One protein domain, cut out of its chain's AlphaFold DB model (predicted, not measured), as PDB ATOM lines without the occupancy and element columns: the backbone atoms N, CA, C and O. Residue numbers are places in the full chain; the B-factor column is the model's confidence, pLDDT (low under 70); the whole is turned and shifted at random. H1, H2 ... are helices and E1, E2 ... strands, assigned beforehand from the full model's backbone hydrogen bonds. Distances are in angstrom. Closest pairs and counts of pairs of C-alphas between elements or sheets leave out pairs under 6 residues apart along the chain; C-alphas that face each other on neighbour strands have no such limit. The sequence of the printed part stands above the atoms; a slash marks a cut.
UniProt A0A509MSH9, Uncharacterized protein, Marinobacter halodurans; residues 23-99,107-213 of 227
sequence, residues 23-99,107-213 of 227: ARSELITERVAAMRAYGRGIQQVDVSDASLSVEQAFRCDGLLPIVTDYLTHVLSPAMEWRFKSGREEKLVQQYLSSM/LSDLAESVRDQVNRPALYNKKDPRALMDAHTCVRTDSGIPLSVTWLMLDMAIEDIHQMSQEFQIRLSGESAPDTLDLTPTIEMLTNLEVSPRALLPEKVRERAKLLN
ATOM      1  N   ALA A  23      91.062 101.618  -2.458       70.62
ATOM      2  CA  ALA A  23      89.950 102.098  -3.288       70.62
ATOM      3  C   ALA A  23      88.884 101.032  -3.643       70.62
ATOM      4  O   ALA A  23      87.693 101.331  -3.667       70.62
ATOM      5  N   ARG A  24      89.265  99.769  -3.897       81.06
ATOM      6  CA  ARG A  24      88.305  98.677  -4.150       81.06
ATOM      7  C   ARG A  24      87.563  98.265  -2.879       81.06
ATOM      8  O   ARG A  24      86.383  97.944  -2.963       81.06
ATOM      9  N   SER A  25      88.225  98.252  -1.726       83.50
ATOM     10  CA  SER A  25      87.584  97.956  -0.438       83.50
ATOM     11  C   SER A  25      86.708  99.113   0.053       83.50
ATOM     12  O   SER A  25      85.665  98.853   0.649       83.50
ATOM     13  N   GLU A  26      87.076 100.358  -0.247       88.06
ATOM     14  CA  GLU A  26      86.249 101.553  -0.025       88.06
ATOM     15  C   GLU A  26      84.977 101.483  -0.886       88.06
ATOM     16  O   GLU A  26      83.889 101.411  -0.325       88.06
ATOM     17  N   LEU A  27      85.090 101.287  -2.207       88.56
ATOM     18  CA  LEU A  27      83.934 101.101  -3.103       88.56
ATOM     19  C   LEU A  27      83.018  99.926  -2.697       88.56
ATOM     20  O   LEU A  27      81.802  99.983  -2.878       88.56
ATOM     21  N   ILE A  28      83.577  98.827  -2.173       89.94
ATOM     22  CA  ILE A  28      82.761  97.729  -1.624       89.94
ATOM     23  C   ILE A  28      82.043  98.179  -0.345       89.94
ATOM     24  O   ILE A  28      80.891  97.809  -0.157       89.94
ATOM     25  N   THR A  29      82.679  98.987   0.504       92.38
ATOM     26  CA  THR A  29      82.073  99.509   1.738       92.38
ATOM     27  C   THR A  29      80.901 100.443   1.434       92.38
ATOM     28  O   THR A  29      79.831 100.239   2.002       92.38
ATOM     29  N   GLU A  30      81.052 101.379   0.490       93.94
ATOM     30  CA  GLU A  30      79.963 102.253   0.014       93.94
ATOM     31  C   GLU A  30      78.766 101.426  -0.483       93.94
ATOM     32  O   GLU A  30      77.625 101.620  -0.062       93.94
ATOM     33  N   ARG A  31      79.034 100.428  -1.338       92.81
ATOM     34  CA  ARG A  31      78.005  99.526  -1.877       92.81
ATOM     35  C   ARG A  31      77.334  98.687  -0.798       92.81
ATOM     36  O   ARG A  31      76.128  98.481  -0.873       92.81
ATOM     37  N   VAL A  32      78.091  98.194   0.183       92.94
ATOM     38  CA  VAL A  32      77.533  97.459   1.323       92.94
ATOM     39  C   VAL A  32      76.610  98.377   2.118       92.94
ATOM     40  O   VAL A  32      75.463  98.001   2.319       92.94
ATOM     41  N   ALA A  33      77.055  99.578   2.500       94.88
ATOM     42  CA  ALA A  33      76.233 100.538   3.235       94.88
ATOM     43  C   ALA A  33      74.926 100.864   2.491       94.88
ATOM     44  O   ALA A  33      73.844 100.679   3.048       94.88
ATOM     45  N   ALA A  34      75.011 101.223   1.205       94.69
ATOM     46  CA  ALA A  34      73.841 101.499   0.375       94.69
ATOM     47  C   ALA A  34      72.894 100.286   0.264       94.69
ATOM     48  O   ALA A  34      71.691 100.413   0.480       94.69
ATOM     49  N   MET A  35      73.422  99.080   0.010       94.12
ATOM     50  CA  MET A  35      72.612  97.852  -0.022       94.12
ATOM     51  C   MET A  35      71.938  97.544   1.322       94.12
ATOM     52  O   MET A  35      70.817  97.037   1.330       94.12
ATOM     53  N   ARG A  36      72.596  97.820   2.458       92.81
ATOM     54  CA  ARG A  36      72.028  97.605   3.800       92.81
ATOM     55  C   ARG A  36      70.959  98.630   4.159       92.81
ATOM     56  O   ARG A  36      69.993  98.263   4.823       92.81
ATOM     57  N   ALA A  37      71.099  99.866   3.692       94.31
ATOM     58  CA  ALA A  37      70.071 100.885   3.838       94.31
ATOM     59  C   ALA A  37      68.821 100.539   3.011       94.31
ATOM     60  O   ALA A  37      67.733 100.411   3.573       94.31
ATOM     61  N   TYR A  38      68.989 100.233   1.719       95.62
ATOM     62  CA  TYR A  38      67.883  99.783   0.866       95.62
ATOM     63  C   TYR A  38      67.225  98.491   1.365       95.62
ATOM     64  O   TYR A  38      66.004  98.358   1.307       95.62
ATOM     65  N   GLY A  39      68.003  97.559   1.924       93.19
ATOM     66  CA  GLY A  39      67.481  96.351   2.567       93.19
ATOM     67  C   GLY A  39      66.582  96.614   3.784       93.19
ATOM     68  O   GLY A  39      65.794  95.741   4.140       93.19
ATOM     69  N   ARG A  40      66.663  97.807   4.395       92.00
ATOM     70  CA  ARG A  40      65.785  98.278   5.483       92.00
ATOM     71  C   ARG A  40      64.654  99.198   5.011       92.00
ATOM     72  O   ARG A  40      63.917  99.707   5.846       92.00
ATOM     73  N   GLY A  41      64.505  99.407   3.701       94.00
ATOM     74  CA  GLY A  41      63.500 100.307   3.126       94.00
ATOM     75  C   GLY A  41      63.890 101.788   3.119       94.00
ATOM     76  O   GLY A  41      63.099 102.601   2.649       94.00
ATOM     77  N   ILE A  42      65.100 102.136   3.573       96.25
ATOM     78  CA  ILE A  42      65.618 103.510   3.546       96.25
ATOM     79  C   ILE A  42      65.845 103.919   2.086       96.25
ATOM     80  O   ILE A  42      66.529 103.217   1.338       96.25
ATOM     81  N   GLN A  43      65.282 105.058   1.693       94.25
ATOM     82  CA  GLN A  43      65.382 105.655   0.358       94.25
ATOM     83  C   GLN A  43      66.150 106.982   0.380       94.25
ATOM     84  O   GLN A  43      66.832 107.309  -0.595       94.25
ATOM     85  N   GLN A  44      66.088 107.707   1.501       94.44
ATOM     86  CA  GLN A  44      66.708 109.015   1.693       94.44
ATOM     87  C   GLN A  44      67.498 109.056   3.006       94.44
ATOM     88  O   GLN A  44      67.150 108.385   3.981       94.44
ATOM     89  N   VAL A  45      68.571 109.846   3.026       93.12
ATOM     90  CA  VAL A  45      69.338 110.150   4.238       93.12
ATOM     91  C   VAL A  45      69.325 111.658   4.442       93.12
ATOM     92  O   VAL A  45      69.770 112.404   3.568       93.12
ATOM     93  N   ASP A  46      68.834 112.075   5.602       90.56
ATOM     94  CA  ASP A  46      68.703 113.472   5.997       90.56
ATOM     95  C   ASP A  46      69.731 113.831   7.073       90.56
ATOM     96  O   ASP A  46      70.170 112.997   7.873       90.56
ATOM     97  N   VAL A  47      70.144 115.094   7.079       83.38
ATOM     98  CA  VAL A  47      71.030 115.657   8.094       83.38
ATOM     99  C   VAL A  47      70.802 117.164   8.199       83.38
ATOM    100  O   VAL A  47      71.097 117.912   7.268       83.38
ATOM    101  N   SER A  48      70.305 117.627   9.351       76.06
ATOM    102  CA  SER A  48      69.826 119.014   9.500       76.06
ATOM    103  C   SER A  48      68.831 119.378   8.380       76.06
ATOM    104  O   SER A  48      67.813 118.707   8.247       76.06
ATOM    105  N   ASP A  49      69.127 120.392   7.560       71.44
ATOM    106  CA  ASP A  49      68.251 120.867   6.479       71.44
ATOM    107  C   ASP A  49      68.570 120.233   5.103       71.44
ATOM    108  O   ASP A  49      68.012 120.646   4.084       71.44
ATOM    109  N   ALA A  50      69.496 119.267   5.041       75.94
ATOM    110  CA  ALA A  50      69.975 118.661   3.798       75.94
ATOM    111  C   ALA A  50      69.497 117.211   3.621       75.94
ATOM    112  O   ALA A  50      69.643 116.383   4.520       75.94
ATOM    113  N   SER A  51      69.024 116.898   2.411       86.12
ATOM    114  CA  SER A  51      68.537 115.575   2.002       86.12
ATOM    115  C   SER A  51      69.362 115.014   0.848       86.12
ATOM    116  O   SER A  51      69.561 115.691  -0.163       86.12
ATOM    117  N   LEU A  52      69.827 113.769   0.974       87.44
ATOM    118  CA  LEU A  52      70.655 113.080  -0.022       87.44
ATOM    119  C   LEU A  52      70.088 111.697  -0.372       87.44
ATOM    120  O   LEU A  52      69.467 111.036   0.465       87.44
ATOM    121  N   SER A  53      70.363 111.210  -1.590       90.81
ATOM    122  CA  SER A  53      70.105 109.798  -1.906       90.81
ATOM    123  C   SER A  53      71.015 108.889  -1.076       90.81
ATOM    124  O   SER A  53      72.128 109.268  -0.704       90.81
ATOM    125  N   VAL A  54      70.571 107.658  -0.831       92.19
ATOM    126  CA  VAL A  54      71.354 106.623  -0.135       92.19
ATOM    127  C   VAL A  54      72.744 106.424  -0.762       92.19
ATOM    128  O   VAL A  54      73.727 106.315  -0.030       92.19
ATOM    129  N   GLU A  55      72.882 106.446  -2.094       90.44
ATOM    130  CA  GLU A  55      74.197 106.337  -2.743       90.44
ATOM    131  C   GLU A  55      75.073 107.572  -2.555       90.44
ATOM    132  O   GLU A  55      76.287 107.422  -2.491       90.44
ATOM    133  N   GLN A  56      74.495 108.775  -2.493       87.94
ATOM    134  CA  GLN A  56      75.241 110.015  -2.254       87.94
ATOM    135  C   GLN A  56      75.694 110.114  -0.794       87.94
ATOM    136  O   GLN A  56      76.843 110.463  -0.521       87.94
ATOM    137  N   ALA A  57      74.805 109.768   0.136       89.06
ATOM    138  CA  ALA A  57      75.061 109.799   1.565       89.06
ATOM    139  C   ALA A  57      76.119 108.769   1.985       89.06
ATOM    140  O   ALA A  57      77.051 109.117   2.707       89.06
ATOM    141  N   PHE A  58      76.042 107.525   1.506       93.44
ATOM    142  CA  PHE A  58      76.993 106.476   1.898       93.44
ATOM    143  C   PHE A  58      78.271 106.402   1.055       93.44
ATOM    144  O   PHE A  58      78.990 105.402   1.125       93.44
ATOM    145  N   ARG A  59      78.613 107.462   0.316       90.88
ATOM    146  CA  ARG A  59      79.975 107.621  -0.205       90.88
ATOM    147  C   ARG A  59      80.975 107.790   0.931       90.88
ATOM    148  O   ARG A  59      80.667 108.423   1.942       90.88
ATOM    149  N   CYS A  60      82.201 107.314   0.731       90.94
ATOM    150  CA  CYS A  60      83.286 107.494   1.690       90.94
ATOM    151  C   CYS A  60      83.609 108.975   1.955       90.94
ATOM    152  O   CYS A  60      83.997 109.298   3.074       90.94
ATOM    153  N   ASP A  61      83.399 109.857   0.974       85.31
ATOM    154  CA  ASP A  61      83.551 111.318   1.062       85.31
ATOM    155  C   ASP A  61      82.228 112.078   1.327       85.31
ATOM    156  O   ASP A  61      82.202 113.311   1.282       85.31
ATOM    157  N   GLY A  62      81.138 111.351   1.602       89.31
ATOM    158  CA  GLY A  62      79.805 111.874   1.921       89.31
ATOM    159  C   GLY A  62      79.515 111.893   3.427       89.31
ATOM    160  O   GLY A  62      80.250 112.497   4.205       89.31
ATOM    161  N   LEU A  63      78.431 111.226   3.838       90.06
ATOM    162  CA  LEU A  63      77.955 111.096   5.223       90.06
ATOM    163  C   LEU A  63      78.336 109.757   5.891       90.06
ATOM    164  O   LEU A  63      78.220 109.637   7.113       90.06
ATOM    165  N   LEU A  64      78.872 108.776   5.144       93.81
ATOM    166  CA  LEU A  64      79.420 107.523   5.696       93.81
ATOM    167  C   LEU A  64      80.403 107.718   6.876       93.81
ATOM    168  O   LEU A  64      80.413 106.863   7.774       93.81
ATOM    169  N   PRO A  65      81.181 108.822   6.970       91.75
ATOM    170  CA  PRO A  65      81.988 109.077   8.153       91.75
ATOM    171  C   PRO A  65      81.186 109.161   9.462       91.75
ATOM    172  O   PRO A  65      81.703 108.695  10.473       91.75
ATOM    173  N   ILE A  66      79.931 109.644   9.474       91.69
ATOM    174  CA  ILE A  66      79.086 109.665  10.690       91.69
ATOM    175  C   ILE A  66      78.831 108.237  11.186       91.69
ATOM    176  O   ILE A  66      79.053 107.930  12.357       91.69
ATOM    177  N   VAL A  67      78.432 107.336  10.283       94.62
ATOM    178  CA  VAL A  67      78.192 105.922  10.612       94.62
ATOM    179  C   VAL A  67      79.489 105.227  11.035       94.62
ATOM    180  O   VAL A  67      79.487 104.412  11.953       94.62
ATOM    181  N   THR A  68      80.622 105.582  10.423       93.31
ATOM    182  CA  THR A  68      81.943 105.055  10.804       93.31
ATOM    183  C   THR A  68      82.376 105.519  12.200       93.31
ATOM    184  O   THR A  68      82.971 104.734  12.944       93.31
ATOM    185  N   ASP A  69      82.056 106.759  12.581       90.00
ATOM    186  CA  ASP A  69      82.296 107.278  13.931       90.00
ATOM    187  C   ASP A  69      81.374 106.580  14.953       90.00
ATOM    188  O   ASP A  69      81.865 106.121  15.983       90.00
ATOM    189  N   TYR A  70      80.083 106.376  14.645       91.88
ATOM    190  CA  TYR A  70      79.161 105.565  15.467       91.88
ATOM    191  C   TYR A  70      79.676 104.135  15.683       91.88
ATOM    192  O   TYR A  70      79.801 103.664  16.817       91.88
ATOM    193  N   LEU A  71      80.042 103.459  14.592       91.62
ATOM    194  CA  LEU A  71      80.575 102.098  14.602       91.62
ATOM    195  C   LEU A  71      81.813 102.012  15.509       91.62
ATOM    196  O   LEU A  71      81.928 101.098  16.326       91.62
ATOM    197  N   THR A  72      82.719 102.985  15.401       87.19
ATOM    198  CA  THR A  72      84.004 103.003  16.116       87.19
ATOM    199  C   THR A  72      83.873 103.388  17.591       87.19
ATOM    200  O   THR A  72      84.545 102.788  18.426       87.19
ATOM    201  N   HIS A  73      83.037 104.376  17.920       85.31
ATOM    202  CA  HIS A  73      82.987 104.993  19.253       85.31
ATOM    203  C   HIS A  73      81.813 104.533  20.125       85.31
ATOM    204  O   HIS A  73      81.846 104.766  21.331       85.31
ATOM    205  N   VAL A  74      80.808 103.863  19.549       87.50
ATOM    206  CA  VAL A  74      79.591 103.435  20.263       87.50
ATOM    207  C   VAL A  74      79.393 101.928  20.154       87.50
ATOM    208  O   VAL A  74      79.427 101.229  21.167       87.50
ATOM    209  N   LEU A  75      79.285 101.402  18.931       88.75
ATOM    210  CA  LEU A  75      79.007  99.981  18.716       88.75
ATOM    211  C   LEU A  75      80.208  99.085  19.065       88.75
ATOM    212  O   LEU A  75      80.064  98.100  19.790       88.75
ATOM    213  N   SER A  76      81.411  99.415  18.580       86.50
ATOM    214  CA  SER A  76      82.607  98.590  18.813       86.50
ATOM    215  C   SER A  76      82.993  98.458  20.294       86.50
ATOM    216  O   SER A  76      83.359  97.345  20.681       86.50
ATOM    217  N   PRO A  77      82.925  99.512  21.135       81.31
ATOM    218  CA  PRO A  77      83.175  99.375  22.567       81.31
ATOM    219  C   PRO A  77      82.094  98.556  23.281       81.31
ATOM    220  O   PRO A  77      82.439  97.683  24.072       81.31
ATOM    221  N   ALA A  78      80.810  98.780  22.965       83.00
ATOM    222  CA  ALA A  78      79.689  98.065  23.586       83.00
ATOM    223  C   ALA A  78      79.703  96.549  23.307       83.00
ATOM    224  O   ALA A  78      79.248  95.757  24.129       83.00
ATOM    225  N   MET A  79      80.253  96.145  22.160       80.44
ATOM    226  CA  MET A  79      80.357  94.746  21.744       80.44
ATOM    227  C   MET A  79      81.465  93.944  22.447       80.44
ATOM    228  O   MET A  79      81.410  92.716  22.447       80.44
ATOM    229  N   GLU A  80      82.499  94.599  22.992       71.44
ATOM    230  CA  GLU A  80      83.700  93.973  23.587       71.44
ATOM    231  C   GLU A  80      84.350  92.833  22.757       71.44
ATOM    232  O   GLU A  80      84.992  91.927  23.303       71.44
ATOM    233  N   TRP A  81      84.202  92.845  21.425       69.56
ATOM    234  CA  TRP A  81      84.599  91.714  20.583       69.56
ATOM    235  C   TRP A  81      86.093  91.397  20.679       69.56
ATOM    236  O   TRP A  81      86.962  92.177  20.289       69.56
ATOM    237  N   ARG A  82      86.383  90.178  21.142       67.44
ATOM    238  CA  ARG A  82      87.709  89.568  21.077       67.44
ATOM    239  C   ARG A  82      87.692  88.505  20.003       67.44
ATOM    240  O   ARG A  82      87.005  87.491  20.134       67.44
ATOM    241  N   PHE A  83      88.484  88.725  18.968       70.94
ATOM    242  CA  PHE A  83      88.814  87.649  18.058       70.94
ATOM    243  C   PHE A  83      89.826  86.725  18.753       70.94
ATOM    244  O   PHE A  83      90.279  86.968  19.875       70.94
ATOM    245  N   LYS A  84      90.082  85.574  18.137       69.31
ATOM    246  CA  LYS A  84      91.217  84.709  18.472       69.31
ATOM    247  C   LYS A  84      91.784  84.204  17.162       69.31
ATOM    248  O   LYS A  84      91.579  83.055  16.781       69.31
ATOM    249  N   SER A  85      92.388  85.118  16.408       73.56
ATOM    250  CA  SER A  85      92.917  84.819  15.076       73.56
ATOM    251  C   SER A  85      94.441  84.898  15.045       73.56
ATOM    252  O   SER A  85      95.041  85.780  15.649       73.56
ATOM    253  N   GLY A  86      95.081  84.046  14.241       77.38
ATOM    254  CA  GLY A  86      96.528  84.141  14.001       77.38
ATOM    255  C   GLY A  86      96.959  85.425  13.269       77.38
ATOM    256  O   GLY A  86      98.154  85.651  13.092       77.38
ATOM    257  N   ARG A  87      96.011  86.262  12.815       73.31
ATOM    258  CA  ARG A  87      96.277  87.619  12.310       73.31
ATOM    259  C   ARG A  87      96.366  88.616  13.460       73.31
ATOM    260  O   ARG A  87      97.339  89.352  13.541       73.31
ATOM    261  N   GLU A  88      95.369  88.615  14.336       76.88
ATOM    262  CA  GLU A  88      95.351  89.404  15.568       76.88
ATOM    263  C   GLU A  88      96.580  89.096  16.424       76.88
ATOM    264  O   GLU A  88      97.304  90.017  16.766       76.88
ATOM    265  N   GLU A  89      96.890  87.821  16.678       79.62
ATOM    266  CA  GLU A  89      98.065  87.433  17.470       79.62
ATOM    267  C   GLU A  89      99.366  88.021  16.895       79.62
ATOM    268  O   GLU A  89     100.180  88.574  17.633       79.62
ATOM    269  N   LYS A  90      99.534  87.992  15.564       80.50
ATOM    270  CA  LYS A  90     100.677  88.617  14.883       80.50
ATOM    271  C   LYS A  90     100.679  90.138  15.006       80.50
ATOM    272  O   LYS A  90     101.744  90.704  15.226       80.50
ATOM    273  N   LEU A  91      99.526  90.795  14.879       78.50
ATOM    274  CA  LEU A  91      99.415  92.248  15.042       78.50
ATOM    275  C   LEU A  91      99.698  92.675  16.489       78.50
ATOM    276  O   LEU A  91     100.413  93.649  16.697       78.50
ATOM    277  N   VAL A  92      99.222  91.916  17.482       82.44
ATOM    278  CA  VAL A  92      99.555  92.117  18.900       82.44
ATOM    279  C   VAL A  92     101.058  91.941  19.119       82.44
ATOM    280  O   VAL A  92     101.691  92.828  19.681       82.44
ATOM    281  N   GLN A  93     101.667  90.859  18.622       82.38
ATOM    282  CA  GLN A  93     103.116  90.639  18.729       82.38
ATOM    283  C   GLN A  93     103.931  91.754  18.055       82.38
ATOM    284  O   GLN A  93     104.899  92.236  18.642       82.38
ATOM    285  N   GLN A  94     103.541  92.202  16.858       79.81
ATOM    286  CA  GLN A  94     104.177  93.326  16.159       79.81
ATOM    287  C   GLN A  94     104.040  94.635  16.942       79.81
ATOM    288  O   GLN A  94     105.021  95.360  17.088       79.81
ATOM    289  N   TYR A  95     102.852  94.910  17.484       81.06
ATOM    290  CA  TYR A  95     102.581  96.110  18.267       81.06
ATOM    291  C   TYR A  95     103.414  96.142  19.555       81.06
ATOM    292  O   TYR A  95     104.151  97.102  19.783       81.06
ATOM    293  N   LEU A  96     103.407  95.047  20.322       81.88
ATOM    294  CA  LEU A  96     104.227  94.881  21.526       81.88
ATOM    295  C   LEU A  96     105.734  94.959  21.226       81.88
ATOM    296  O   LEU A  96     106.480  95.518  22.021       81.88
ATOM    297  N   SER A  97     106.183  94.460  20.069       80.56
ATOM    298  CA  SER A  97     107.591  94.553  19.642       80.56
ATOM    299  C   SER A  97     108.002  95.962  19.189       80.56
ATOM    300  O   SER A  97     109.193  96.249  19.108       80.56
ATOM    301  N   SER A  98     107.037  96.827  18.860       79.25
ATOM    302  CA  SER A  98     107.278  98.220  18.455       79.25
ATOM    303  C   SER A  98     107.237  99.216  19.619       79.25
ATOM    304  O   SER A  98     107.678 100.354  19.463       79.25
ATOM    305  N   MET A  99     106.740  98.799  20.788       75.12
ATOM    306  CA  MET A  99     106.780  99.603  22.006       75.12
ATOM    307  C   MET A  99     108.213  99.702  22.535       75.12
ATOM    308  O   MET A  99     108.845  98.699  22.867       75.12
ATOM    309  N   LEU A 107     100.205  96.263  33.119       76.69
ATOM    310  CA  LEU A 107      99.433  95.283  32.340       76.69
ATOM    311  C   LEU A 107      98.052  95.814  31.915       76.69
ATOM    312  O   LEU A 107      97.519  95.356  30.906       76.69
ATOM    313  N   SER A 108      97.480  96.765  32.665       77.81
ATOM    314  CA  SER A 108      96.210  97.405  32.311       77.81
ATOM    315  C   SER A 108      96.391  98.337  31.116       77.81
ATOM    316  O   SER A 108      95.691  98.176  30.120       77.81
ATOM    317  N   ASP A 109      97.379  99.237  31.180       78.31
ATOM    318  CA  ASP A 109      97.667 100.196  30.101       78.31
ATOM    319  C   ASP A 109      98.030  99.465  28.803       78.31
ATOM    320  O   ASP A 109      97.610  99.856  27.717       78.31
ATOM    321  N   LEU A 110      98.766  98.354  28.913       77.00
ATOM    322  CA  LEU A 110      99.135  97.513  27.778       77.00
ATOM    323  C   LEU A 110      97.911  96.852  27.124       77.00
ATOM    324  O   LEU A 110      97.793  96.833  25.898       77.00
ATOM    325  N   ALA A 111      96.982  96.322  27.927       75.31
ATOM    326  CA  ALA A 111      95.760  95.690  27.433       75.31
ATOM    327  C   ALA A 111      94.772  96.702  26.824       75.31
ATOM    328  O   ALA A 111      94.085  96.380  25.853       75.31
ATOM    329  N   GLU A 112      94.711  97.916  27.375       74.94
ATOM    330  CA  GLU A 112      93.941  99.048  26.847       74.94
ATOM    331  C   GLU A 112      94.548  99.528  25.514       74.94
ATOM    332  O   GLU A 112      93.872  99.565  24.490       74.94
ATOM    333  N   SER A 113      95.867  99.720  25.467       75.94
ATOM    334  CA  SER A 113      96.597 100.126  24.262       75.94
ATOM    335  C   SER A 113      96.483  99.114  23.106       75.94
ATOM    336  O   SER A 113      96.236  99.493  21.958       75.94
ATOM    337  N   VAL A 114      96.574  97.809  23.398       77.19
ATOM    338  CA  VAL A 114      96.323  96.739  22.414       77.19
ATOM    339  C   VAL A 114      94.873  96.761  21.915       77.19
ATOM    340  O   VAL A 114      94.642  96.554  20.721       77.19
ATOM    341  N   ARG A 115      93.893  97.041  22.783       76.06
ATOM    342  CA  ARG A 115      92.483  97.171  22.381       76.06
ATOM    343  C   ARG A 115      92.311  98.298  21.361       76.06
ATOM    344  O   ARG A 115      91.792  98.053  20.276       76.06
ATOM    345  N   ASP A 116      92.835  99.479  21.667       73.75
ATOM    346  CA  ASP A 116      92.626 100.691  20.867       73.75
ATOM    347  C   ASP A 116      93.408 100.700  19.542       73.75
ATOM    348  O   ASP A 116      92.988 101.316  18.553       73.75
ATOM    349  N   GLN A 117      94.568 100.032  19.498       74.56
ATOM    350  CA  GLN A 117      95.433 100.016  18.314       74.56
ATOM    351  C   GLN A 117      95.286  98.765  17.443       74.56
ATOM    352  O   GLN A 117      95.433  98.872  16.221       74.56
ATOM    353  N   VAL A 118      94.962  97.611  18.035       75.94
ATOM    354  CA  VAL A 118      94.826  96.335  17.317       75.94
ATOM    355  C   VAL A 118      93.360  95.924  17.195       75.94
ATOM    356  O   VAL A 118      92.878  95.753  16.076       75.94
ATOM    357  N   ASN A 119      92.623  95.825  18.304       78.50
ATOM    358  CA  ASN A 119      91.256  95.280  18.326       78.50
ATOM    359  C   ASN A 119      90.170  96.345  18.109       78.50
ATOM    360  O   ASN A 119      89.176  96.419  18.827       78.50
ATOM    361  N   ARG A 120      90.366  97.132  17.050       81.88
ATOM    362  CA  ARG A 120      89.442  98.149  16.540       81.88
ATOM    363  C   ARG A 120      88.859  97.746  15.179       81.88
ATOM    364  O   ARG A 120      89.451  96.896  14.512       81.88
ATOM    365  N   PRO A 121      87.756  98.366  14.728       88.56
ATOM    366  CA  PRO A 121      87.199  98.135  13.399       88.56
ATOM    367  C   PRO A 121      88.184  98.443  12.264       88.56
ATOM    368  O   PRO A 121      89.058  99.310  12.374       88.56
ATOM    369  N   ALA A 122      88.000  97.762  11.129       90.00
ATOM    370  CA  ALA A 122      88.807  97.986   9.932       90.00
ATOM    371  C   ALA A 122      88.473  99.305   9.208       90.00
ATOM    372  O   ALA A 122      89.273  99.757   8.394       90.00
ATOM    373  N   LEU A 123      87.320  99.919   9.484       91.62
ATOM    374  CA  LEU A 123      86.937 101.230   8.955       91.62
ATOM    375  C   LEU A 123      87.426 102.341   9.883       91.62
ATOM    376  O   LEU A 123      87.496 102.165  11.098       91.62
ATOM    377  N   TYR A 124      87.798 103.479   9.304       90.06
ATOM    378  CA  TYR A 124      88.182 104.672  10.053       90.06
ATOM    379  C   TYR A 124      88.049 105.928   9.204       90.06
ATOM    380  O   TYR A 124      88.166 105.874   7.982       90.06
ATOM    381  N   ASN A 125      87.895 107.072   9.860       90.19
ATOM    382  CA  ASN A 125      87.855 108.357   9.181       90.19
ATOM    383  C   ASN A 125      89.238 109.015   9.146       90.19
ATOM    384  O   ASN A 125      89.933 109.124  10.161       90.19
ATOM    385  N   LYS A 126      89.630 109.477   7.960       88.12
ATOM    386  CA  LYS A 126      90.829 110.279   7.701       88.12
ATOM    387  C   LYS A 126      90.397 111.709   7.373       88.12
ATOM    388  O   LYS A 126      89.365 111.891   6.744       88.12
ATOM    389  N   LYS A 127      91.176 112.728   7.760       86.12
ATOM    390  CA  LYS A 127      90.900 114.117   7.346       86.12
ATOM    391  C   LYS A 127      91.088 114.267   5.828       86.12
ATOM    392  O   LYS A 127      92.160 113.928   5.324       86.12
ATOM    393  N   ASP A 128      90.087 114.821   5.148       83.38
ATOM    394  CA  ASP A 128      90.132 115.196   3.731       83.38
ATOM    395  C   ASP A 128      89.324 116.489   3.491       83.38
ATOM    396  O   ASP A 128      88.098 116.423   3.427       83.38
ATOM    397  N   PRO A 129      89.979 117.655   3.312       83.94
ATOM    398  CA  PRO A 129      89.311 118.943   3.083       83.94
ATOM    399  C   PRO A 129      88.500 119.072   1.781       83.94
ATOM    400  O   PRO A 129      88.034 120.162   1.453       83.94
ATOM    401  N   ARG A 130      88.413 118.009   0.971       83.81
ATOM    402  CA  ARG A 130      87.602 117.962  -0.257       83.81
ATOM    403  C   ARG A 130      86.314 117.158  -0.094       83.81
ATOM    404  O   ARG A 130      85.442 117.269  -0.949       83.81
ATOM    405  N   ALA A 131      86.215 116.355   0.961       83.62
ATOM    406  CA  ALA A 131      85.010 115.611   1.289       83.62
ATOM    407  C   ALA A 131      83.935 116.543   1.869       83.62
ATOM    408  O   ALA A 131      84.252 117.578   2.458       83.62
ATOM    409  N   LEU A 132      82.665 116.142   1.755       80.44
ATOM    410  CA  LEU A 132      81.494 116.912   2.201       80.44
ATOM    411  C   LEU A 132      81.604 117.371   3.666       80.44
ATOM    412  O   LEU A 132      81.148 118.448   4.039       80.44
ATOM    413  N   MET A 133      82.244 116.535   4.480       79.38
ATOM    414  CA  MET A 133      82.433 116.712   5.911       79.38
ATOM    415  C   MET A 133      83.917 116.806   6.293       79.38
ATOM    416  O   MET A 133      84.290 116.310   7.345       79.38
ATOM    417  N   ASP A 134      84.812 117.347   5.461       81.62
ATOM    418  CA  ASP A 134      86.255 117.468   5.783       81.62
ATOM    419  C   ASP A 134      86.948 116.119   6.159       81.62
ATOM    420  O   ASP A 134      88.033 116.082   6.757       81.62
ATOM    421  N   ALA A 135      86.313 114.983   5.846       85.88
ATOM    422  CA  ALA A 135      86.695 113.638   6.268       85.88
ATOM    423  C   ALA A 135      86.248 112.561   5.268       85.88
ATOM    424  O   ALA A 135      85.135 112.614   4.756       85.88
ATOM    425  N   HIS A 136      87.097 111.550   5.070       89.44
ATOM    426  CA  HIS A 136      86.871 110.409   4.179       89.44
ATOM    427  C   HIS A 136      86.984 109.085   4.947       89.44
ATOM    428  O   HIS A 136      87.942 108.885   5.704       89.44
ATOM    429  N   THR A 137      86.034 108.170   4.750       92.25
ATOM    430  CA  THR A 137      86.069 106.816   5.322       92.25
ATOM    431  C   THR A 137      87.038 105.921   4.547       92.25
ATOM    432  O   THR A 137      86.810 105.572   3.392       92.25
ATOM    433  N   CYS A 138      88.115 105.497   5.205       91.25
ATOM    434  CA  CYS A 138      89.126 104.588   4.674       91.25
ATOM    435  C   CYS A 138      89.046 103.190   5.305       91.25
ATOM    436  O   CYS A 138      88.554 103.000   6.421       91.25
ATOM    437  N   VAL A 139      89.652 102.217   4.622       89.69
ATOM    438  CA  VAL A 139      89.896 100.865   5.151       89.69
ATOM    439  C   VAL A 139      91.341 100.749   5.649       89.69
ATOM    440  O   VAL A 139      92.287 101.094   4.939       89.69
ATOM    441  N   ARG A 140      91.538 100.258   6.876       83.50
ATOM    442  CA  ARG A 140      92.861  99.970   7.450       83.50
ATOM    443  C   ARG A 140      93.480  98.756   6.761       83.50
ATOM    444  O   ARG A 140      92.827  97.727   6.601       83.50
ATOM    445  N   THR A 141      94.768  98.845   6.434       73.88
ATOM    446  CA  THR A 141      95.571  97.673   6.052       73.88
ATOM    447  C   THR A 141      95.647  96.676   7.203       73.88
ATOM    448  O   THR A 141      95.507  95.475   6.980       73.88
ATOM    449  N   ASP A 142      95.784  97.189   8.427       74.50
ATOM    450  CA  ASP A 142      96.088  96.430   9.634       74.50
ATOM    451  C   ASP A 142      95.035  96.685  10.716       74.50
ATOM    452  O   ASP A 142      94.826  97.808  11.181       74.50
ATOM    453  N   SER A 143      94.323  95.612  11.055       80.62
ATOM    454  CA  SER A 143      93.184  95.577  11.966       80.62
ATOM    455  C   SER A 143      93.061  94.164  12.537       80.62
ATOM    456  O   SER A 143      93.145  93.188  11.781       80.62
ATOM    457  N   GLY A 144      92.878  94.051  13.853       75.88
ATOM    458  CA  GLY A 144      92.569  92.796  14.540       75.88
ATOM    459  C   GLY A 144      91.144  92.320  14.245       75.88
ATOM    460  O   GLY A 144      90.922  91.119  14.084       75.88
ATOM    461  N   ILE A 145      90.201  93.254  14.065       84.38
ATOM    462  CA  ILE A 145      88.845  92.953  13.592       84.38
ATOM    463  C   ILE A 145      88.872  92.778  12.060       84.38
ATOM    464  O   ILE A 145      89.310  93.691  11.349       84.38
ATOM    465  N   PRO A 146      88.408  91.637  11.507       84.38
ATOM    466  CA  PRO A 146      88.342  91.430  10.060       84.38
ATOM    467  C   PRO A 146      87.427  92.434   9.342       84.38
ATOM    468  O   PRO A 146      86.436  92.911   9.895       84.38
ATOM    469  N   LEU A 147      87.696  92.703   8.061       86.31
ATOM    470  CA  LEU A 147      86.867  93.614   7.258       86.31
ATOM    471  C   LEU A 147      85.437  93.085   7.047       86.31
ATOM    472  O   LEU A 147      84.488  93.850   7.154       86.31
ATOM    473  N   SER A 148      85.268  91.776   6.835       88.06
ATOM    474  CA  SER A 148      83.944  91.136   6.737       88.06
ATOM    475  C   SER A 148      83.108  91.326   8.002       88.06
ATOM    476  O   SER A 148      81.922  91.626   7.929       88.06
ATOM    477  N   VAL A 149      83.751  91.200   9.161       88.62
ATOM    478  CA  VAL A 149      83.166  91.455  10.478       88.62
ATOM    479  C   VAL A 149      82.844  92.941  10.649       88.62
ATOM    480  O   VAL A 149      81.761  93.283  11.105       88.62
ATOM    481  N   THR A 150      83.729  93.831  10.201       91.19
ATOM    482  CA  THR A 150      83.485  95.281  10.225       91.19
ATOM    483  C   THR A 150      82.292  95.678   9.345       91.19
ATOM    484  O   THR A 150      81.521  96.550   9.726       91.19
ATOM    485  N   TRP A 151      82.075  95.015   8.206       93.12
ATOM    486  CA  TRP A 151      80.876  95.215   7.384       93.12
ATOM    487  C   TRP A 151      79.587  94.699   8.042       93.12
ATOM    488  O   TRP A 151      78.526  95.253   7.778       93.12
ATOM    489  N   LEU A 152      79.658  93.687   8.916       92.06
ATOM    490  CA  LEU A 152      78.519  93.296   9.761       92.06
ATOM    491  C   LEU A 152      78.255  94.344  10.852       92.06
ATOM    492  O   LEU A 152      77.105  94.679  11.103       92.06
ATOM    493  N   MET A 153      79.301  94.928  11.446       92.44
ATOM    494  CA  MET A 153      79.144  96.054  12.381       92.44
ATOM    495  C   MET A 153      78.567  97.295  11.689       92.44
ATOM    496  O   MET A 153      77.797  98.022  12.296       92.44
ATOM    497  N   LEU A 154      78.904  97.528  10.417       94.56
ATOM    498  CA  LEU A 154      78.319  98.602   9.609       94.56
ATOM    499  C   LEU A 154      76.829  98.363   9.331       94.56
ATOM    500  O   LEU A 154      76.045  99.303   9.374       94.56
ATOM    501  N   ASP A 155      76.441  97.111   9.084       94.12
ATOM    502  CA  ASP A 155      75.041  96.707   8.929       94.12
ATOM    503  C   ASP A 155      74.233  96.983  10.211       94.12
ATOM    504  O   ASP A 155      73.179  97.610  10.147       94.12
ATOM    505  N   MET A 156      74.775  96.597  11.372       94.31
ATOM    506  CA  MET A 156      74.179  96.881  12.683       94.31
ATOM    507  C   MET A 156      74.139  98.381  12.997       94.31
ATOM    508  O   MET A 156      73.105  98.885  13.407       94.31
ATOM    509  N   ALA A 157      75.217  99.124  12.724       95.31
ATOM    510  CA  ALA A 157      75.247 100.569  12.938       95.31
ATOM    511  C   ALA A 157      74.162 101.295  12.124       95.31
ATOM    512  O   ALA A 157      73.522 102.201  12.641       95.31
ATOM    513  N   ILE A 158      73.912 100.886  10.873       96.12
ATOM    514  CA  ILE A 158      72.815 101.441  10.061       96.12
ATOM    515  C   ILE A 158      71.444 101.095  10.670       96.12
ATOM    516  O   ILE A 158      70.534 101.916  10.600       96.12
ATOM    517  N   GLU A 159      71.286  99.921  11.287       95.56
ATOM    518  CA  GLU A 159      70.062  99.530  12.004       95.56
ATOM    519  C   GLU A 159      69.816 100.391  13.246       95.56
ATOM    520  O   GLU A 159      68.757 101.008  13.356       95.56
ATOM    521  N   ASP A 160      70.813 100.493  14.127       95.75
ATOM    522  CA  ASP A 160      70.724 101.228  15.392       95.75
ATOM    523  C   ASP A 160      70.469 102.729  15.148       95.75
ATOM    524  O   ASP A 160      69.621 103.349  15.795       95.75
ATOM    525  N   ILE A 161      71.164 103.315  14.163       96.06
ATOM    526  CA  ILE A 161      70.966 104.702  13.714       96.06
ATOM    527  C   ILE A 161      69.561 104.881  13.121       96.06
ATOM    528  O   ILE A 161      68.913 105.891  13.395       96.06
ATOM    529  N   HIS A 162      69.049 103.916  12.348       96.69
ATOM    530  CA  HIS A 162      67.704 104.006  11.773       96.69
ATOM    531  C   HIS A 162      66.605 103.918  12.834       96.69
ATOM    532  O   HIS A 162      65.656 104.702  12.788       96.69
ATOM    533  N   GLN A 163      66.750 103.046  13.833       95.38
ATOM    534  CA  GLN A 163      65.831 103.021  14.968       95.38
ATOM    535  C   GLN A 163      65.865 104.361  15.725       95.38
ATOM    536  O   GLN A 163      64.817 104.950  15.987       95.38
ATOM    537  N   MET A 164      67.059 104.892  16.005       94.50
ATOM    538  CA  MET A 164      67.228 106.185  16.678       94.50
ATOM    539  C   MET A 164      66.617 107.353  15.881       94.50
ATOM    540  O   MET A 164      66.014 108.248  16.476       94.50
ATOM    541  N   SER A 165      66.728 107.323  14.549       95.12
ATOM    542  CA  SER A 165      66.066 108.249  13.621       95.12
ATOM    543  C   SER A 165      64.544 108.201  13.775       95.12
ATOM    544  O   SER A 165      63.917 109.230  14.016       95.12
ATOM    545  N   GLN A 166      63.938 107.011  13.721       95.00
ATOM    546  CA  GLN A 166      62.485 106.862  13.873       95.00
ATOM    547  C   GLN A 166      62.001 107.326  15.257       95.00
ATOM    548  O   GLN A 166      61.010 108.048  15.360       95.00
ATOM    549  N   GLU A 167      62.722 106.983  16.328       94.81
ATOM    550  CA  GLU A 167      62.423 107.442  17.692       94.81
ATOM    551  C   GLU A 167      62.583 108.964  17.862       94.81
ATOM    552  O   GLU A 167      61.923 109.571  18.707       94.81
ATOM    553  N   PHE A 168      63.467 109.608  17.098       92.56
ATOM    554  CA  PHE A 168      63.620 111.064  17.068       92.56
ATOM    555  C   PHE A 168      62.479 111.741  16.304       92.56
ATOM    556  O   PHE A 168      61.839 112.636  16.856       92.56
ATOM    557  N   GLN A 169      62.150 111.252  15.105       91.94
ATOM    558  CA  GLN A 169      61.027 111.735  14.295       91.94
ATOM    559  C   GLN A 169      59.706 111.673  15.083       91.94
ATOM    560  O   GLN A 169      59.056 112.702  15.262       91.94
ATOM    561  N   ILE A 170      59.383 110.523  15.696       94.00
ATOM    562  CA  ILE A 170      58.172 110.348  16.523       94.00
ATOM    563  C   ILE A 170      58.112 111.364  17.674       94.00
ATOM    564  O   ILE A 170      57.034 111.858  18.003       94.00
ATOM    565  N   ARG A 171      59.253 111.711  18.287       91.50
ATOM    566  CA  ARG A 171      59.312 112.718  19.362       91.50
ATOM    567  C   ARG A 171      59.124 114.155  18.868       91.50
ATOM    568  O   ARG A 171      58.686 114.985  19.661       91.50
ATOM    569  N   LEU A 172      59.454 114.454  17.609       88.69
ATOM    570  CA  LEU A 172      59.347 115.795  17.026       88.69
ATOM    571  C   LEU A 172      58.000 116.058  16.342       88.69
ATOM    572  O   LEU A 172      57.398 117.104  16.573       88.69
ATOM    573  N   SER A 173      57.533 115.134  15.499       88.38
ATOM    574  CA  SER A 173      56.337 115.301  14.656       88.38
ATOM    575  C   SER A 173      55.138 114.460  15.106       88.38
ATOM    576  O   SER A 173      54.017 114.727  14.679       88.38
ATOM    577  N   GLY A 174      55.352 113.454  15.962       90.06
ATOM    578  CA  GLY A 174      54.344 112.451  16.326       90.06
ATOM    579  C   GLY A 174      54.246 111.264  15.357       90.06
ATOM    580  O   GLY A 174      53.518 110.317  15.645       90.06
ATOM    581  N   GLU A 175      54.992 111.281  14.249       89.81
ATOM    582  CA  GLU A 175      54.983 110.259  13.192       89.81
ATOM    583  C   GLU A 175      56.425 109.864  12.812       89.81
ATOM    584  O   GLU A 175      57.356 110.647  12.999       89.81
ATOM    585  N   SER A 176      56.634 108.656  12.279       91.06
ATOM    586  CA  SER A 176      57.920 108.236  11.699       91.06
ATOM    587  C   SER A 176      57.855 108.160  10.174       91.06
ATOM    588  O   SER A 176      56.842 107.759   9.602       91.06
ATOM    589  N   ALA A 177      58.975 108.484   9.530       91.12
ATOM    590  CA  ALA A 177      59.242 108.260   8.115       91.12
ATOM    591  C   ALA A 177      60.222 107.074   7.990       91.12
ATOM    592  O   ALA A 177      61.436 107.269   8.055       91.12
ATOM    593  N   PRO A 178      59.734 105.818   7.890       90.50
ATOM    594  CA  PRO A 178      60.575 104.614   7.927       90.50
ATOM    595  C   PRO A 178      61.428 104.402   6.662       90.50
ATOM    596  O   PRO A 178      62.212 103.457   6.597       90.50
ATOM    597  N   ASP A 179      61.252 105.247   5.650       95.31
ATOM    598  CA  ASP A 179      62.072 105.363   4.447       95.31
ATOM    599  C   ASP A 179      63.157 106.453   4.553       95.31
ATOM    600  O   ASP A 179      64.002 106.560   3.658       95.31
ATOM    601  N   THR A 180      63.191 107.208   5.655       94.50
ATOM    602  CA  THR A 180      64.099 108.339   5.868       94.50
ATOM    603  C   THR A 180      65.007 108.115   7.073       94.50
ATOM    604  O   THR A 180      64.562 108.023   8.221       94.50
ATOM    605  N   LEU A 181      66.314 108.097   6.811       96.31
ATOM    606  CA  LEU A 181      67.356 108.022   7.829       96.31
ATOM    607  C   LEU A 181      67.852 109.424   8.199       96.31
ATOM    608  O   LEU A 181      68.737 109.957   7.535       96.31
ATOM    609  N   ASP A 182      67.323 110.002   9.271       93.94
ATOM    610  CA  ASP A 182      67.838 111.242   9.848       93.94
ATOM    611  C   ASP A 182      69.068 110.955  10.727       93.94
ATOM    612  O   ASP A 182      68.999 110.265  11.749       93.94
ATOM    613  N   LEU A 183      70.223 111.489  10.327       92.75
ATOM    614  CA  LEU A 183      71.480 111.367  11.067       92.75
ATOM    615  C   LEU A 183      71.621 112.399  12.195       92.75
ATOM    616  O   LEU A 183      72.525 112.262  13.024       92.75
ATOM    617  N   THR A 184      70.743 113.402  12.276       88.44
ATOM    618  CA  THR A 184      70.745 114.449  13.312       88.44
ATOM    619  C   THR A 184      70.814 113.889  14.743       88.44
ATOM    620  O   THR A 184      71.768 114.240  15.442       88.44
ATOM    621  N   PRO A 185      69.942 112.958  15.195       90.25
ATOM    622  CA  PRO A 185      70.036 112.394  16.548       90.25
ATOM    623  C   PRO A 185      71.342 111.621  16.789       90.25
ATOM    624  O   PRO A 185      71.864 111.605  17.904       90.25
ATOM    625  N   THR A 186      71.919 111.024  15.741       91.25
ATOM    626  CA  THR A 186      73.218 110.341  15.831       91.25
ATOM    627  C   THR A 186      74.369 111.334  15.978       91.25
ATOM    628  O   THR A 186      75.269 111.099  16.780       91.25
ATOM    629  N   ILE A 187      74.332 112.468  15.273       87.00
ATOM    630  CA  ILE A 187      75.297 113.568  15.435       87.00
ATOM    631  C   ILE A 187      75.178 114.184  16.834       87.00
ATOM    632  O   ILE A 187      76.200 114.435  17.478       87.00
ATOM    633  N   GLU A 188      73.958 114.400  17.330       84.31
ATOM    634  CA  GLU A 188      73.714 114.887  18.692       84.31
ATOM    635  C   GLU A 188      74.289 113.928  19.734       84.31
ATOM    636  O   GLU A 188      75.083 114.347  20.577       84.31
ATOM    637  N   MET A 189      73.969 112.634  19.643       86.75
ATOM    638  CA  MET A 189      74.502 111.611  20.540       86.75
ATOM    639  C   MET A 189      76.036 111.539  20.464       86.75
ATOM    640  O   MET A 189      76.690 111.613  21.501       86.75
ATOM    641  N   LEU A 190      76.628 111.476  19.264       83.50
ATOM    642  CA  LEU A 190      78.085 111.495  19.071       83.50
ATOM    643  C   LEU A 190      78.748 112.772  19.599       83.50
ATOM    644  O   LEU A 190      79.929 112.745  19.924       83.50
ATOM    645  N   THR A 191      78.019 113.883  19.704       76.94
ATOM    646  CA  THR A 191      78.561 115.113  20.294       76.94
ATOM    647  C   THR A 191      78.393 115.169  21.815       76.94
ATOM    648  O   THR A 191      79.233 115.748  22.498       76.94
ATOM    649  N   ASN A 192      77.318 114.588  22.350       75.12
ATOM    650  CA  ASN A 192      77.013 114.568  23.785       75.12
ATOM    651  C   ASN A 192      77.724 113.429  24.535       75.12
ATOM    652  O   ASN A 192      77.725 113.384  25.764       75.12
ATOM    653  N   LEU A 193      78.314 112.492  23.797       72.44
ATOM    654  CA  LEU A 193      79.123 111.402  24.312       72.44
ATOM    655  C   LEU A 193      80.466 111.938  24.861       72.44
ATOM    656  O   LEU A 193      81.487 111.963  24.179       72.44
ATOM    657  N   GLU A 194      80.485 112.324  26.140       53.09
ATOM    658  CA  GLU A 194      81.715 112.552  26.916       53.09
ATOM    659  C   GLU A 194      82.425 111.210  27.208       53.09
ATOM    660  O   GLU A 194      82.421 110.709  28.335       53.09
ATOM    661  N   VAL A 195      83.012 110.567  26.189       43.69
ATOM    662  CA  VAL A 195      83.604 109.216  26.313       43.69
ATOM    663  C   VAL A 195      84.984 109.275  26.968       43.69
ATOM    664  O   VAL A 195      86.010 108.974  26.358       43.69
ATOM    665  N   SER A 196      84.995 109.586  28.270       35.66
ATOM    666  CA  SER A 196      86.191 109.624  29.120       35.66
ATOM    667  C   SER A 196      87.197 110.715  28.685       35.66
ATOM    668  O   SER A 196      87.198 111.154  27.537       35.66
ATOM    669  N   PRO A 197      88.164 111.129  29.523       36.81
ATOM    670  CA  PRO A 197      89.354 111.860  29.055       36.81
ATOM    671  C   PRO A 197      90.264 111.045  28.097       36.81
ATOM    672  O   PRO A 197      91.442 111.366  27.949       36.81
ATOM    673  N   ARG A 198      89.762 109.955  27.492       38.44
ATOM    674  CA  ARG A 198      90.534 108.926  26.771       38.44
ATOM    675  C   ARG A 198      90.049 108.677  25.344       38.44
ATOM    676  O   ARG A 198      90.893 108.502  24.470       38.44
ATOM    677  N   ALA A 199      88.743 108.723  25.071       35.56
ATOM    678  CA  ALA A 199      88.255 108.771  23.700       35.56
ATOM    679  C   ALA A 199      87.875 110.214  23.362       35.56
ATOM    680  O   ALA A 199      86.788 110.694  23.672       35.56
ATOM    681  N   LEU A 200      88.799 110.891  22.679       38.94
ATOM    682  CA  LEU A 200      88.520 112.121  21.949       38.94
ATOM    683  C   LEU A 200      87.478 111.827  20.863       38.94
ATOM    684  O   LEU A 200      87.835 111.580  19.708       38.94
ATOM    685  N   LEU A 201      86.193 111.888  21.217       42.84
ATOM    686  CA  LEU A 201      85.177 112.220  20.232       42.84
ATOM    687  C   LEU A 201      85.544 113.599  19.700       42.84
ATOM    688  O   LEU A 201      85.713 114.541  20.480       42.84
ATOM    689  N   PRO A 202      85.829 113.712  18.399       47.09
ATOM    690  CA  PRO A 202      86.493 114.899  17.933       47.09
ATOM    691  C   PRO A 202      85.488 116.050  17.936       47.09
ATOM    692  O   PRO A 202      84.369 115.886  17.456       47.09
ATOM    693  N   GLU A 203      85.922 117.240  18.352       48.84
ATOM    694  CA  GLU A 203      85.206 118.518  18.144       48.84
ATOM    695  C   GLU A 203      84.678 118.618  16.692       48.84
ATOM    696  O   GLU A 203      83.547 119.031  16.418       48.84
ATOM    697  N   LYS A 204      85.454 118.025  15.783       58.53
ATOM    698  CA  LYS A 204      85.165 117.732  14.381       58.53
ATOM    699  C   LYS A 204      83.824 117.038  14.113       58.53
ATOM    700  O   LYS A 204      83.366 117.176  12.997       58.53
ATOM    701  N   VAL A 205      83.172 116.259  14.987       62.41
ATOM    702  CA  VAL A 205      81.834 115.691  14.658       62.41
ATOM    703  C   VAL A 205      80.855 116.835  14.400       62.41
ATOM    704  O   VAL A 205      80.307 116.963  13.307       62.41
ATOM    705  N   ARG A 206      80.735 117.734  15.378       65.31
ATOM    706  CA  ARG A 206      79.888 118.924  15.296       65.31
ATOM    707  C   ARG A 206      80.438 119.952  14.308       65.31
ATOM    708  O   ARG A 206      79.654 120.577  13.605       65.31
ATOM    709  N   GLU A 207      81.756 120.151  14.224       67.38
ATOM    710  CA  GLU A 207      82.332 121.114  13.266       67.38
ATOM    711  C   GLU A 207      82.179 120.667  11.809       67.38
ATOM    712  O   GLU A 207      81.825 121.488  10.969       67.38
ATOM    713  N   ARG A 208      82.381 119.377  11.505       70.75
ATOM    714  CA  ARG A 208      82.172 118.828  10.158       70.75
ATOM    715  C   ARG A 208      80.699 118.899   9.757       70.75
ATOM    716  O   ARG A 208      80.407 119.285   8.633       70.75
ATOM    717  N   ALA A 209      79.778 118.609  10.680       65.56
ATOM    718  CA  ALA A 209      78.343 118.736  10.427       65.56
ATOM    719  C   ALA A 209      77.911 120.191  10.142       65.56
ATOM    720  O   ALA A 209      77.050 120.410   9.298       65.56
ATOM    721  N   LYS A 210      78.543 121.207  10.757       68.88
ATOM    722  CA  LYS A 210      78.262 122.626  10.437       68.88
ATOM    723  C   LYS A 210      78.546 122.991   8.973       68.88
ATOM    724  O   LYS A 210      77.904 123.904   8.458       68.88
ATOM    725  N   LEU A 211      79.468 122.294   8.299       64.75
ATOM    726  CA  LEU A 211      79.775 122.537   6.882       64.75
ATOM    727  C   LEU A 211      78.564 122.268   5.975       64.75
ATOM    728  O   LEU A 211      78.415 122.937   4.958       64.75
ATOM    729  N   LEU A 212      77.676 121.353   6.380       65.31
ATOM    730  CA  LEU A 212      76.441 121.006   5.668       65.31
ATOM    731  C   LEU A 212      75.441 122.173   5.643       65.31
ATOM    732  O   LEU A 212      74.719 122.349   4.668       65.31
ATOM    733  N   ASN A 213      75.460 123.010   6.684       57.59
ATOM    734  CA  ASN A 213      74.563 124.159   6.849       57.59
ATOM    735  C   ASN A 213      75.212 125.483   6.391       57.59
ATOM    736  O   ASN A 213      74.698 126.561   6.686       57.59
TER     737      ASN A 213
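What this domain is: This is residues 23 to 99 and 107 to 213 of the 227 residues of an uncharacterized protein of Marinobacter halodurans (UniProt A0A509MSH9). The kinked helix H3 makes the core; the long helix H6 crosses it on one side, and the hairpin E3 and E4 and the helix H7 pack on it elsewhere. The small sheet E2 E1 E5 sits beside H6 towards one end of the longest axis, while H4 and H5, which touch no helix, make the other end. The printed part has 184 residues, mostly helix, in the order H1 E1 E2 H2 H3 H4 H5 E3 E4 H6 E5 H7 H8. The sheet E2 E1 E5 is mixed, and E3 E4 is antiparallel. The whole is compact, with a radius of gyration of the C-alphas of 16.8 A, and elongated, spanning 54 by 35 by 30 A.

Where its parts are: H1, residues 23 to 38, begins with C-alpha 23 at (89.950, 102.098, -3.288) and is 22.6 A long. E1 is residues 44 to 47, E2 50 to 53, and H2 54 to 57. H3, residues 64 to 79, is 20.5 A long, with a kink of 31 degrees near residue 71. H4 is residues 86 to 98, H5 107 to 117, E3 123 to 127 and E4 135 to 139. H6, residues 147 to 173, is 38.2 A long. E5 is residues 180 to 182, H7 184 to 192, and H8 204 to 213, ending with C-alpha 213 at (74.563, 124.159, 6.849).

How they stand to each other: H6 and H7 are the hubs, touching three helices each. With residues 153 to 161 alone, H6 touches H3, about perpendicular at 78 degrees; the closest C-alphas, of Leu 71 and Ala 157, are 5.8 A apart. H7 touches H6 about perpendicular at 75 degrees, by Thr 186 and Ile 161, 6.4 A. H7 and H8 are a helical hairpin. H1 touches H6 at a steep tilt of 40 degrees, the same way, and also touches H2. In the antiparallel hairpin E3 and E4, N 136 and O 126 are 2.8 A apart. In the antiparallel hairpin E1 and E2, N 47 and O 50 are 2.9 A apart; in parallel E1 and E5, N 46 and O 181 are 2.9 A apart. H4 and H5 are close but not clearly touching, with C-alphas 92 and 114 6.6 A apart. Every O i to N i+4 pair is within hydrogen-bond range in H1, H5, H6 and H7, against 9 of 12 in H3, 8 of 9 in H4 and 3 of 6 in H8; H2 is too short.

The domain as a whole: The farthest C-alphas, of Ser 97 and Gly 174, are 56.3 A apart. Residues 100 to 106 are not printed, and C-alphas 99 and 107 are 13.4 A apart across the cut. H7 to H8 is a long link. Mean pLDDT of the printed part is 82.8, and it is under 70 at residues 81 to 82, 84, 194 to 207 and 209 to 213.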